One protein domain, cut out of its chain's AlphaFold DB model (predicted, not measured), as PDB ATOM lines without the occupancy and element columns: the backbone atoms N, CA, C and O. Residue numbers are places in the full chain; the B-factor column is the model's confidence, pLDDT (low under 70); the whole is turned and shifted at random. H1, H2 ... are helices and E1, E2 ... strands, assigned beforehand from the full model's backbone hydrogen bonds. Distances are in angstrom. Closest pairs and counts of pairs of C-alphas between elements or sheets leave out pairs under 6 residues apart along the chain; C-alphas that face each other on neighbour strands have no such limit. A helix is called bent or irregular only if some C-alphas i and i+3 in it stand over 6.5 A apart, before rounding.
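Overview. This is residues 174 to 264 of the 264 residues of an uncharacterized protein of Actinokineospora terrae (UniProt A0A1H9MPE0). Picture a five-stranded sheet, E2, E1, E3, E7 and E4, curled like part of a barrel, with the hairpin of E5 and E6 sticking out from it as a long arm that makes the length. The short helix H2 packs on the sheet beside E4 and E7, while the short helix H1 only grazes the sheet. The printed part has 91 residues, with two named helices and seven named strands in the order H1, E1, E2, E3, H2, E4, E5, E6, E7; both sheets are antiparallel and the class is mostly strand. It is only just compact, close to loose, with a radius of gyration of the C-alphas of 14.5 A, and elongated, spanning 47 by 26 by 24 A.

Along the chain. Find C-alpha 174 at (104.544, 117.118, 123.440), where H1 begins and runs to residue 177. E1 is residues 184 to 187 and E2 residues 196 to 199. E3, residues 207 to 214, covers 18.6 A and bends by 65 degrees at residue 210. H2 is residues 219 to 222; it is neither bent nor irregular, but only just, with C-alphas 219 and 222 6.1 A apart. E4, residues 230 to 234, covers 13.1 A and runs on into E5, residues 237 to 242 and 16.0 A long, at 20 degrees across a break of 2 residues. From C-alpha 245 at (90.718, 103.982, 133.930), E6 runs 17.8 A to residue 251. E7, residues 257 to 263, covers 18.9 A and ends at C-alpha 263, (101.715, 128.345, 103.879).

Arrangement. Begin at the strongly twisted sheet, in the order E2, E1, E3, E7, E4, with edge strands E2 and E4. In the hairpin of E1 and E2, N 186 and O 197 are 2.8 A apart, within hydrogen-bond range. So are N 185 and O 207 between E1 and E3, at 2.8 A, N 213 and O 258 between E3 and E7, at 2.8 A, and N 259 and O 232 between E7 and E4, at 2.8 A. E3, H2 and E4 form a split strand-helix-strand unit, two strands running the same way with E7 between them, and its crossover is right-handed. H2 is on the sheet at a height of 7.5 A; its closest C-alphas to E4 are Gly 219 and Ala 231, 5.3 A apart. H1 only grazes the sheet with residues 175 to 177; its closest C-alphas to E2 are Ala 175 and Pro 198, 7.6 A apart. In the hairpin of E5 and E6, N 238 and O 250 are 2.8 A apart; E5 and E7 are apart. H1 and H2 are too short for an O i to N i+4 pair; in each, the one O i to N i+3 pair is within range.

Size, cuts and confidence. The two C-alphas farthest apart are those of Arg 226 and Gly 243, 48.6 A. The printed part has no cut, and no link is long. The mean pLDDT of the printed part is 90.6; look at residue 174 for the one value under 70.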
ATOM      1  N   ASP A 174     103.368 116.521 122.805       65.81
ATOM      2  CA  ASP A 174     104.544 117.118 123.440       65.81
ATOM      3  C   ASP A 174     105.453 117.861 122.454       65.81
ATOM      4  O   ASP A 174     105.915 118.960 122.758       65.81
ATOM      5  N   ALA A 175     105.651 117.340 121.241       71.69
ATOM      6  CA  ALA A 175     106.518 117.976 120.248       71.69
ATOM      7  C   ALA A 175     105.956 119.309 119.720       71.69
ATOM      8  O   ALA A 175     106.714 120.157 119.246       71.69
ATOM      9  N   LEU A 176     104.637 119.518 119.812       82.31
ATOM     10  CA  LEU A 176     103.987 120.777 119.442       82.31
ATOM     11  C   LEU A 176     104.002 121.808 120.589       82.31
ATOM     12  O   LEU A 176     103.858 123.017 120.348       82.31
ATOM     13  N   LYS A 177     104.247 121.378 121.837       84.12
ATOM     14  CA  LYS A 177     104.374 122.287 122.993       84.12
ATOM     15  C   LYS A 177     105.566 123.237 122.822       84.12
ATOM     16  O   LYS A 177     105.394 124.439 123.036       84.12
ATOM     17  N   ASP A 178     106.689 122.742 122.306       88.44
ATOM     18  CA  ASP A 178     107.934 123.508 122.117       88.44
ATOM     19  C   ASP A 178     108.002 124.356 120.832       88.44
ATOM     20  O   ASP A 178     108.969 125.093 120.612       88.44
ATOM     21  N   VAL A 179     106.975 124.295 119.978       92.31
ATOM     22  CA  VAL A 179     106.913 125.046 118.714       92.31
ATOM     23  C   VAL A 179     106.826 126.557 118.961       92.31
ATOM     24  O   VAL A 179     105.961 127.039 119.699       92.31
ATOM     25  N   LYS A 180     107.703 127.320 118.294       95.00
ATOM     26  CA  LYS A 180     107.841 128.779 118.447       95.00
ATOM     27  C   LYS A 180     107.447 129.525 117.164       95.00
ATOM     28  O   LYS A 180     107.516 128.958 116.073       95.00
ATOM     29  N   PRO A 181     107.086 130.819 117.248       95.81
ATOM     30  CA  PRO A 181     107.012 131.682 116.073       95.81
ATOM     31  C   PRO A 181     108.319 131.621 115.271       95.81
ATOM     32  O   PRO A 181     109.406 131.756 115.826       95.81
ATOM     33  N   GLY A 182     108.212 131.395 113.964       95.88
ATOM     34  CA  GLY A 182     109.346 131.159 113.073       95.88
ATOM     35  C   GLY A 182     109.598 129.689 112.732       95.88
ATOM     36  O   GLY A 182     110.137 129.444 111.652       95.88
ATOM     37  N   SER A 183     109.177 128.741 113.580       96.50
ATOM     38  CA  SER A 183     109.274 127.299 113.315       96.50
ATOM     39  C   SER A 183     108.488 126.889 112.065       96.50
ATOM     40  O   SER A 183     107.532 127.553 111.660       96.50
ATOM     41  N   CYS A 184     108.889 125.768 111.476       96.00
ATOM     42  CA  CYS A 184     108.289 125.195 110.278       96.00
ATOM     43  C   CYS A 184     107.603 123.877 110.656       96.00
ATOM     44  O   CYS A 184     108.159 123.099 111.429       96.00
ATOM     45  N   LEU A 185     106.403 123.638 110.134       95.62
ATOM     46  CA  LEU A 185     105.610 122.429 110.349       95.62
ATOM     47  C   LEU A 185     105.220 121.831 108.996       95.62
ATOM     48  O   LEU A 185     104.918 122.573 108.067       95.62
ATOM     49  N   ALA A 186     105.184 120.513 108.878       94.38
ATOM     50  CA  ALA A 186     104.609 119.814 107.730       94.38
ATOM     51  C   ALA A 186     103.353 119.062 108.177       94.38
ATOM     52  O   ALA A 186     103.372 118.431 109.235       94.38
ATOM     53  N   ASN A 187     102.284 119.096 107.376       93.19
ATOM     54  CA  ASN A 187     101.159 118.191 107.586       93.19
ATOM     55  C   ASN A 187     101.568 116.792 107.097       93.19
ATOM     56  O   ASN A 187     101.832 116.608 105.912       93.19
ATOM     57  N   GLN A 188     101.662 115.830 108.013       90.56
ATOM     58  CA  GLN A 188     101.921 114.411 107.723       90.56
ATOM     59  C   GLN A 188     100.623 113.586 107.637       90.56
ATOM     60  O   GLN A 188     100.672 112.384 107.365       90.56
ATOM     61  N   GLY A 189      99.478 114.220 107.913       88.44
ATOM     62  CA  GLY A 189      98.139 113.645 107.835       88.44
ATOM     63  C   GLY A 189      97.422 114.043 106.545       88.44
ATOM     64  O   GLY A 189      98.047 114.194 105.496       88.44
ATOM     65  N   THR A 190      96.105 114.217 106.627       88.06
ATOM     66  CA  THR A 190      95.265 114.725 105.526       88.06
ATOM     67  C   THR A 190      94.782 116.143 105.834       88.06
ATOM     68  O   THR A 190      95.066 116.679 106.906       88.06
ATOM     69  N   ASP A 191      94.054 116.778 104.916       81.25
ATOM     70  CA  ASP A 191      93.436 118.086 105.181       81.25
ATOM     71  C   ASP A 191      92.258 117.984 106.171       81.25
ATOM     72  O   ASP A 191      91.990 118.920 106.921       81.25
ATOM     73  N   GLU A 192      91.590 116.826 106.217       82.56
ATOM     74  CA  GLU A 192      90.492 116.518 107.147       82.56
ATOM     75  C   GLU A 192      90.996 116.068 108.530       82.56
ATOM     76  O   GLU A 192      90.368 116.354 109.548       82.56
ATOM     77  N   ALA A 193      92.144 115.383 108.570       80.56
ATOM     78  CA  ALA A 193      92.819 114.919 109.779       80.56
ATOM     79  C   ALA A 193      94.291 115.388 109.778       80.56
ATOM     80  O   ALA A 193      95.203 114.588 109.526       80.56
ATOM     81  N   PRO A 194      94.544 116.691 110.012       86.94
ATOM     82  CA  PRO A 194      95.886 117.257 109.951       86.94
ATOM     83  C   PRO A 194      96.768 116.772 111.107       86.94
ATOM     84  O   PRO A 194      96.461 116.983 112.279       86.94
ATOM     85  N   ALA A 195      97.916 116.186 110.770       88.88
ATOM     86  CA  ALA A 195      98.931 115.735 111.719       88.88
ATOM     87  C   ALA A 195     100.196 116.589 111.550       88.88
ATOM     88  O   ALA A 195     101.088 116.268 110.762       88.88
ATOM     89  N   MET A 196     100.247 117.725 112.249       91.00
ATOM     90  CA  MET A 196     101.357 118.675 112.137       91.00
ATOM     91  C   MET A 196     102.618 118.153 112.833       91.00
ATOM     92  O   MET A 196     102.623 117.906 114.036       91.00
ATOM     93  N   ALA A 197     103.710 118.050 112.080       91.00
ATOM     94  CA  ALA A 197     105.023 117.614 112.546       91.00
ATOM     95  C   ALA A 197     106.068 118.732 112.368       91.00
ATOM     96  O   ALA A 197     106.033 119.405 111.335       91.00
ATOM     97  N   PRO A 198     107.033 118.930 113.288       92.81
ATOM     98  CA  PRO A 198     108.162 119.831 113.061       92.81
ATOM     99  C   PRO A 198     108.936 119.479 111.784       92.81
ATOM    100  O   PRO A 198     109.391 118.351 111.605       92.81
ATOM    101  N   ALA A 199     109.106 120.465 110.907       92.19
ATOM    102  CA  ALA A 199     109.895 120.363 109.687       92.19
ATOM    103  C   ALA A 199     111.245 121.083 109.876       92.19
ATOM    104  O   ALA A 199     111.275 122.177 110.447       92.19
ATOM    105  N   PRO A 200     112.368 120.533 109.372       89.38
ATOM    106  CA  PRO A 200     113.689 121.139 109.555       89.38
ATOM    107  C   PRO A 200     113.842 122.481 108.825       89.38
ATOM    108  O   PRO A 200     114.682 123.295 109.198       89.38
ATOM    109  N   GLN A 201     113.050 122.716 107.772       93.81
ATOM    110  CA  GLN A 201     113.078 123.929 106.959       93.81
ATOM    111  C   GLN A 201     111.672 124.280 106.457       93.81
ATOM    112  O   GLN A 201     110.833 123.406 106.251       93.81
ATOM    113  N   CYS A 202     111.435 125.568 106.214       93.06
ATOM    114  CA  CYS A 202     110.179 126.092 105.674       93.06
ATOM    115  C   CYS A 202     110.202 126.011 104.141       93.06
ATOM    116  O   CYS A 202     110.424 127.023 103.474       93.06
ATOM    117  N   GLN A 203     110.046 124.801 103.607       93.12
ATOM    118  CA  GLN A 203     110.011 124.514 102.168       93.12
ATOM    119  C   GLN A 203     108.575 124.576 101.613       93.12
ATOM    120  O   GLN A 203     107.622 124.703 102.382       93.12
ATOM    121  N   SER A 204     108.426 124.494 100.288       92.88
ATOM    122  CA  SER A 204     107.111 124.448  99.630       92.88
ATOM    123  C   SER A 204     106.259 123.299 100.181       92.88
ATOM    124  O   SER A 204     106.773 122.197 100.384       92.88
ATOM    125  N   GLY A 205     104.984 123.562 100.470       90.19
ATOM    126  CA  GLY A 205     104.077 122.579 101.081       90.19
ATOM    127  C   GLY A 205     104.242 122.419 102.601       90.19
ATOM    128  O   GLY A 205     103.600 121.561 103.204       90.19
ATOM    129  N   SER A 206     105.069 123.255 103.237       95.38
ATOM    130  CA  SER A 206     105.136 123.383 104.695       95.38
ATOM    131  C   SER A 206     104.435 124.654 105.186       95.38
ATOM    132  O   SER A 206     104.099 125.565 104.428       95.38
ATOM    133  N   PHE A 207     104.237 124.730 106.495       96.69
ATOM    134  CA  PHE A 207     103.620 125.842 107.194       96.69
ATOM    135  C   PHE A 207     104.638 126.518 108.109       96.69
ATOM    136  O   PHE A 207     105.178 125.902 109.029       96.69
ATOM    137  N   LYS A 208     104.874 127.815 107.915       96.94
ATOM    138  CA  LYS A 208     105.607 128.634 108.881       96.94
ATOM    139  C   LYS A 208     104.663 129.094 109.989       96.94
ATOM    140  O   LYS A 208     103.657 129.750 109.721       96.94
ATOM    141  N   VAL A 209     105.034 128.839 111.237       97.00
ATOM    142  CA  VAL A 209     104.330 129.354 112.415       97.00
ATOM    143  C   VAL A 209     104.578 130.857 112.519       97.00
ATOM    144  O   VAL A 209     105.711 131.303 112.702       97.00
ATOM    145  N   LEU A 210     103.523 131.655 112.388       97.00
ATOM    146  CA  LEU A 210     103.565 133.106 112.569       97.00
ATOM    147  C   LEU A 210     103.413 133.495 114.036       97.00
ATOM    148  O   LEU A 210     104.056 134.436 114.490       97.00
ATOM    149  N   ASN A 211     102.539 132.795 114.761       96.62
ATOM    150  CA  ASN A 211     102.287 133.045 116.174       96.62
ATOM    151  C   ASN A 211     101.720 131.800 116.869       96.62
ATOM    152  O   ASN A 211     101.093 130.966 116.215       96.62
ATOM    153  N   LYS A 212     101.889 131.722 118.192       95.50
ATOM    154  CA  LYS A 212     101.247 130.733 119.070       95.50
ATOM    155  C   LYS A 212     100.385 131.486 120.082       95.50
ATOM    156  O   LYS A 212     100.906 132.278 120.864       95.50
ATOM    157  N   LEU A 213      99.073 131.287 120.021       94.69
ATOM    158  CA  LEU A 213      98.091 131.906 120.907       94.69
ATOM    159  C   LEU A 213      97.706 130.885 121.977       94.69
ATOM    160  O   LEU A 213      96.999 129.931 121.678       94.69
ATOM    161  N   VAL A 214      98.214 131.061 123.194       94.94
ATOM    162  CA  VAL A 214      97.901 130.195 124.345       94.94
ATOM    163  C   VAL A 214      96.567 130.568 124.989       94.94
ATOM    164  O   VAL A 214      96.076 131.680 124.793       94.94
ATOM    165  N   ALA A 215      96.017 129.652 125.788       93.81
ATOM    166  CA  ALA A 215      94.762 129.816 126.515       93.81
ATOM    167  C   ALA A 215      93.531 130.065 125.614       93.81
ATOM    168  O   ALA A 215      92.618 130.808 125.984       93.81
ATOM    169  N   THR A 216      93.515 129.486 124.408       94.50
ATOM    170  CA  THR A 216      92.416 129.635 123.443       94.50
ATOM    171  C   THR A 216      92.331 128.456 122.475       94.50
ATOM    172  O   THR A 216      93.346 127.866 122.109       94.50
ATOM    173  N   THR A 217      91.112 128.159 122.024       93.12
ATOM    174  CA  THR A 217      90.803 127.253 120.905       93.12
ATOM    175  C   THR A 217      90.152 127.982 119.720       93.12
ATOM    176  O   THR A 217      89.808 127.357 118.720       93.12
ATOM    177  N   ASP A 218      89.997 129.313 119.777       93.88
ATOM    178  CA  ASP A 218      89.383 130.079 118.687       93.88
ATOM    179  C   ASP A 218      90.357 130.294 117.518       93.88
ATOM    180  O   ASP A 218      91.202 131.193 117.533       93.88
ATOM    181  N   GLY A 219      90.188 129.505 116.453       90.00
ATOM    182  CA  GLY A 219      90.928 129.664 115.197       90.00
ATOM    183  C   GLY A 219      90.811 131.064 114.571       90.00
ATOM    184  O   GLY A 219      91.734 131.509 113.881       90.00
ATOM    185  N   LYS A 220      89.729 131.811 114.843       95.00
ATOM    186  CA  LYS A 220      89.542 133.179 114.328       95.00
ATOM    187  C   LYS A 220      90.461 134.196 115.003       95.00
ATOM    188  O   LYS A 220      90.712 135.243 114.410       95.00
ATOM    189  N   ALA A 221      91.052 133.884 116.159       93.56
ATOM    190  CA  ALA A 221      92.029 134.748 116.825       93.56
ATOM    191  C   ALA A 221      93.318 134.976 115.995       93.56
ATOM    192  O   ALA A 221      94.092 135.898 116.267       93.56
ATOM    193  N   CYS A 222      93.539 134.171 114.949       95.06
ATOM    194  CA  CYS A 222      94.607 134.373 113.971       95.06
ATOM    195  C   CYS A 222      94.255 135.335 112.818       95.06
ATOM    196  O   CYS A 222      95.148 135.715 112.053       95.06
ATOM    197  N   ALA A 223      92.993 135.756 112.681       92.88
ATOM    198  CA  ALA A 223      92.578 136.706 111.652       92.88
ATOM    199  C   ALA A 223      93.324 138.049 111.785       92.88
ATOM    200  O   ALA A 223      93.674 138.499 112.876       92.88
ATOM    201  N   GLY A 224      93.615 138.690 110.651       88.19
ATOM    202  CA  GLY A 224      94.359 139.956 110.605       88.19
ATOM    203  C   GLY A 224      95.876 139.843 110.823       88.19
ATOM    204  O   GLY A 224      96.580 140.845 110.692       88.19
ATOM    205  N   LYS A 225      96.433 138.654 111.103       89.12
ATOM    206  CA  LYS A 225      97.895 138.457 111.099       89.12
ATOM    207  C   LYS A 225      98.420 138.455 109.656       89.12
ATOM    208  O   LYS A 225      97.949 137.703 108.808       89.12
ATOM    209  N   ARG A 226      99.421 139.291 109.356       92.06
ATOM    210  CA  ARG A 226      99.999 139.406 108.003       92.06
ATOM    211  C   ARG A 226     100.606 138.071 107.550       92.06
ATOM    212  O   ARG A 226     101.490 137.545 108.216       92.06
ATOM    213  N   GLY A 227     100.160 137.569 106.396       92.00
ATOM    214  CA  GLY A 227     100.613 136.294 105.824       92.00
ATOM    215  C   GLY A 227      99.958 135.048 106.428       92.00
ATOM    216  O   GLY A 227     100.369 133.938 106.092       92.00
ATOM    217  N   TYR A 228      98.972 135.206 107.317       94.62
ATOM    218  CA  TYR A 228      98.166 134.094 107.812       94.62
ATOM    219  C   TYR A 228      97.357 133.460 106.677       94.62
ATOM    220  O   TYR A 228      96.815 134.161 105.826       94.62
ATOM    221  N   SER A 229      97.269 132.133 106.709       94.75
ATOM    222  CA  SER A 229      96.466 131.332 105.777       94.75
ATOM    223  C   SER A 229      95.651 130.256 106.498       94.75
ATOM    224  O   SER A 229      94.504 130.036 106.133       94.75
ATOM    225  N   HIS A 230      96.205 129.631 107.545       94.88
ATOM    226  CA  HIS A 230      95.585 128.497 108.235       94.88
ATOM    227  C   HIS A 230      95.758 128.619 109.751       94.88
ATOM    228  O   HIS A 230      96.819 129.035 110.224       94.88
ATOM    229  N   ALA A 231      94.744 128.234 110.521       94.94
ATOM    230  CA  ALA A 231      94.857 128.021 111.960       94.94
ATOM    231  C   ALA A 231      94.939 126.519 112.228       94.94
ATOM    232  O   ALA A 231      94.162 125.752 111.663       94.94
ATOM    233  N   PHE A 232      95.849 126.111 113.106       94.38
ATOM    234  CA  PHE A 232      95.884 124.755 113.645       94.38
ATOM    235  C   PHE A 232      95.591 124.826 115.143       94.38
ATOM    236  O   PHE A 232      96.323 125.479 115.890       94.38
ATOM    237  N   ILE A 233      94.477 124.226 115.555       93.88
ATOM    238  CA  ILE A 233      93.979 124.254 116.931       93.88
ATOM    239  C   ILE A 233      94.522 123.014 117.641       93.88
ATOM    240  O   ILE A 233      94.331 121.900 117.161       93.88
ATOM    241  N   VAL A 234      95.194 123.209 118.774       91.31
ATOM    242  CA  VAL A 234      95.641 122.131 119.658       91.31
ATOM    243  C   VAL A 234      94.797 122.176 120.922       91.31
ATOM    244  O   VAL A 234      94.964 123.055 121.772       91.31
ATOM    245  N   GLU A 235      93.872 121.229 121.016       91.25
ATOM    246  CA  GLU A 235      93.009 121.023 122.172       91.25
ATOM    247  C   GLU A 235      93.695 120.087 123.166       91.25
ATOM    248  O   GLU A 235      93.802 118.888 122.919       91.25
ATOM    249  N   LEU A 236      94.153 120.628 124.297       87.69
ATOM    250  CA  LEU A 236      94.698 119.822 125.388       87.69
ATOM    251  C   LEU A 236      93.590 119.502 126.392       87.69
ATOM    252  O   LEU A 236      92.806 120.378 126.765       87.69
ATOM    253  N   TYR A 237      93.550 118.264 126.876       87.62
ATOM    254  CA  TYR A 237      92.511 117.784 127.785       87.62
ATOM    255  C   TYR A 237      93.083 117.427 129.161       87.62
ATOM    256  O   TYR A 237      94.087 116.728 129.271       87.62
ATOM    257  N   ASN A 238      92.398 117.860 130.220       86.69
ATOM    258  CA  ASN A 238      92.595 117.318 131.559       86.69
ATOM    259  C   ASN A 238      91.879 115.968 131.628       86.69
ATOM    260  O   ASN A 238      90.648 115.910 131.547       86.69
ATOM    261  N   VAL A 239      92.664 114.899 131.751       87.94
ATOM    262  CA  VAL A 239      92.185 113.524 131.890       87.94
ATOM    263  C   VAL A 239      92.272 113.130 133.361       87.94
ATOM    264  O   VAL A 239      93.365 113.027 133.918       87.94
ATOM    265  N   GLU A 240      91.126 112.913 134.003       83.44
ATOM    266  CA  GLU A 240      91.076 112.352 135.355       83.44
ATOM    267  C   GLU A 240      90.957 110.831 135.250       83.44
ATOM    268  O   GLU A 240      90.094 110.310 134.535       83.44
ATOM    269  N   THR A 241      91.808 110.111 135.980       86.56
ATOM    270  CA  THR A 241      91.803 108.647 136.016       86.56
ATOM    271  C   THR A 241      91.554 108.127 137.428       86.56
ATOM    272  O   THR A 241      91.964 108.730 138.423       86.56
ATOM    273  N   TYR A 242      90.886 106.980 137.528       77.25
ATOM    274  CA  TYR A 242      90.706 106.246 138.778       77.25
ATOM    275  C   TYR A 242      91.015 104.768 138.541       77.25
ATOM    276  O   TYR A 242      90.453 104.140 137.649       77.25
ATOM    277  N   GLY A 243      91.961 104.216 139.305       82.44
ATOM    278  CA  GLY A 243      92.427 102.838 139.106       82.44
ATOM    279  C   GLY A 243      93.070 102.579 137.734       82.44
ATOM    280  O   GLY A 243      93.062 101.443 137.277       82.44
ATOM    281  N   GLY A 244      93.587 103.618 137.066       81.00
ATOM    282  CA  GLY A 244      94.131 103.537 135.703       81.00
ATOM    283  C   GLY A 244      93.095 103.698 134.582       81.00
ATOM    284  O   GLY A 244      93.482 103.816 133.427       81.00
ATOM    285  N   VAL A 245      91.799 103.763 134.904       73.06
ATOM    286  CA  VAL A 245      90.718 103.982 133.930       73.06
ATOM    287  C   VAL A 245      90.396 105.473 133.839       73.06
ATOM    288  O   VAL A 245      90.248 106.134 134.866       73.06
ATOM    289  N   GLU A 246      90.268 106.008 132.623       82.12
ATOM    290  CA  GLU A 246      89.769 107.368 132.374       82.12
ATOM    291  C   GLU A 246      88.307 107.501 132.828       82.12
ATOM    292  O   GLU A 246      87.427 106.786 132.346       82.12
ATOM    293  N   ILE A 247      88.047 108.422 133.762       86.62
ATOM    294  CA  ILE A 247      86.706 108.696 134.309       86.62
ATOM    295  C   ILE A 247      86.150 110.060 133.886       86.62
ATOM    296  O   ILE A 247      84.943 110.283 133.972       86.62
ATOM    297  N   SER A 248      87.009 110.979 133.444       81.94
ATOM    298  CA  SER A 248      86.621 112.317 133.002       81.94
ATOM    299  C   SER A 248      87.644 112.864 132.016       81.94
ATOM    300  O   SER A 248      88.850 112.723 132.220       81.94
ATOM    301  N   ARG A 249      87.153 113.539 130.975       87.44
ATOM    302  CA  ARG A 249      87.958 114.279 130.006       87.44
ATOM    303  C   ARG A 249      87.362 115.666 129.847       87.44
ATOM    304  O   ARG A 249      86.280 115.820 129.285       87.44
ATOM    305  N   THR A 250      88.064 116.674 130.348       87.06
ATOM    306  CA  THR A 250      87.621 118.073 130.287       87.06
ATOM    307  C   THR A 250      88.615 118.885 129.470       87.06
ATOM    308  O   THR A 250      89.810 118.849 129.748       87.06
ATOM    309  N   LEU A 251      88.137 119.632 128.470       88.19
ATOM    310  CA  LEU A 251      88.982 120.511 127.657       88.19
ATOM    311  C   LEU A 251      89.699 121.532 128.553       88.19
ATOM    312  O   LEU A 251      89.059 122.376 129.188       88.19
ATOM    313  N   SER A 252      91.030 121.488 128.588       91.19
ATOM    314  CA  SER A 252      91.831 122.484 129.290       91.19
ATOM    315  C   SER A 252      92.045 123.687 128.383       91.19
ATOM    316  O   SER A 252      93.065 123.816 127.707       91.19
ATOM    317  N   VAL A 253      91.072 124.602 128.366       90.75
ATOM    318  CA  VAL A 253      91.149 125.831 127.552       90.75
ATOM    319  C   VAL A 253      92.415 126.637 127.866       90.75
ATOM    320  O   VAL A 253      92.957 127.262 126.965       90.75
ATOM    321  N   LYS A 254      92.911 126.594 129.114       92.19
ATOM    322  CA  LYS A 254      94.136 127.288 129.555       92.19
ATOM    323  C   LYS A 254      95.411 126.743 128.909       92.19
ATOM    324  O   LYS A 254      96.289 127.533 128.573       92.19
ATOM    325  N   ASP A 255      95.494 125.425 128.752       90.12
ATOM    326  CA  ASP A 255      96.680 124.753 128.212       90.12
ATOM    327  C   ASP A 255      96.579 124.563 126.690       90.12
ATOM    328  O   ASP A 255      97.598 124.484 126.006       90.12
ATOM    329  N   SER A 256      95.354 124.556 126.154       91.00
ATOM    330  CA  SER A 256      95.060 124.576 124.718       91.00
ATOM    331  C   SER A 256      95.593 125.842 124.041       91.00
ATOM    332  O   SER A 256      95.691 126.917 124.648       91.00
ATOM    333  N   TYR A 257      95.938 125.726 122.759       94.94
ATOM    334  CA  TYR A 257      96.486 126.836 121.987       94.94
ATOM    335  C   TYR A 257      96.167 126.742 120.495       94.94
ATOM    336  O   TYR A 257      95.979 125.665 119.937       94.94
ATOM    337  N   VAL A 258      96.202 127.890 119.820       95.44
ATOM    338  CA  VAL A 258      96.080 127.990 118.362       95.44
ATOM    339  C   VAL A 258      97.413 128.423 117.755       95.44
ATOM    340  O   VAL A 258      98.008 129.427 118.157       95.44
ATOM    341  N   LEU A 259      97.881 127.680 116.754       96.06
ATOM    342  CA  LEU A 259      99.007 128.065 115.910       96.06
ATOM    343  C   LEU A 259      98.484 128.815 114.681       96.06
ATOM    344  O   LEU A 259      97.717 128.273 113.887       96.06
ATOM    345  N   CYS A 260      98.927 130.058 114.508       97.38
ATOM    346  CA  CYS A 260      98.636 130.849 113.316       97.38
ATOM    347  C   CYS A 260      99.693 130.544 112.253       97.38
ATOM    348  O   CYS A 260     100.871 130.840 112.468       97.38
ATOM    349  N   LEU A 261      99.293 129.975 111.119       96.81
ATOM    350  CA  LEU A 261     100.196 129.426 110.107       96.81
ATOM    351  C   LEU A 261     100.171 130.215 108.790       96.81
ATOM    352  O   LEU A 261      99.131 130.688 108.321       96.81
ATOM    353  N   SER A 262     101.341 130.301 108.163       97.25
ATOM    354  CA  SER A 262     101.560 130.801 106.806       97.25
ATOM    355  C   SER A 262     102.034 129.650 105.928       97.25
ATOM    356  O   SER A 262     103.083 129.072 106.211       97.25
ATOM    357  N   GLN A 263     101.277 129.305 104.890       95.69
ATOM    358  CA  GLN A 263     101.715 128.345 103.879       95.69
ATOM    359  C   GLN A 263     102.965 128.871 103.152       95.69
ATOM    360  O   GLN A 263     103.152 130.087 103.015       95.69
ATOM    361  N   ARG A 264     103.843 127.957 102.742       92.81
ATOM    362  CA  ARG A 264     105.115 128.233 102.066       92.81
ATOM    363  C   ARG A 264     105.199 127.540 100.717       92.81
ATOM    364  O   ARG A 264     104.596 126.451 100.586       92.81
TER     365      ARG A 264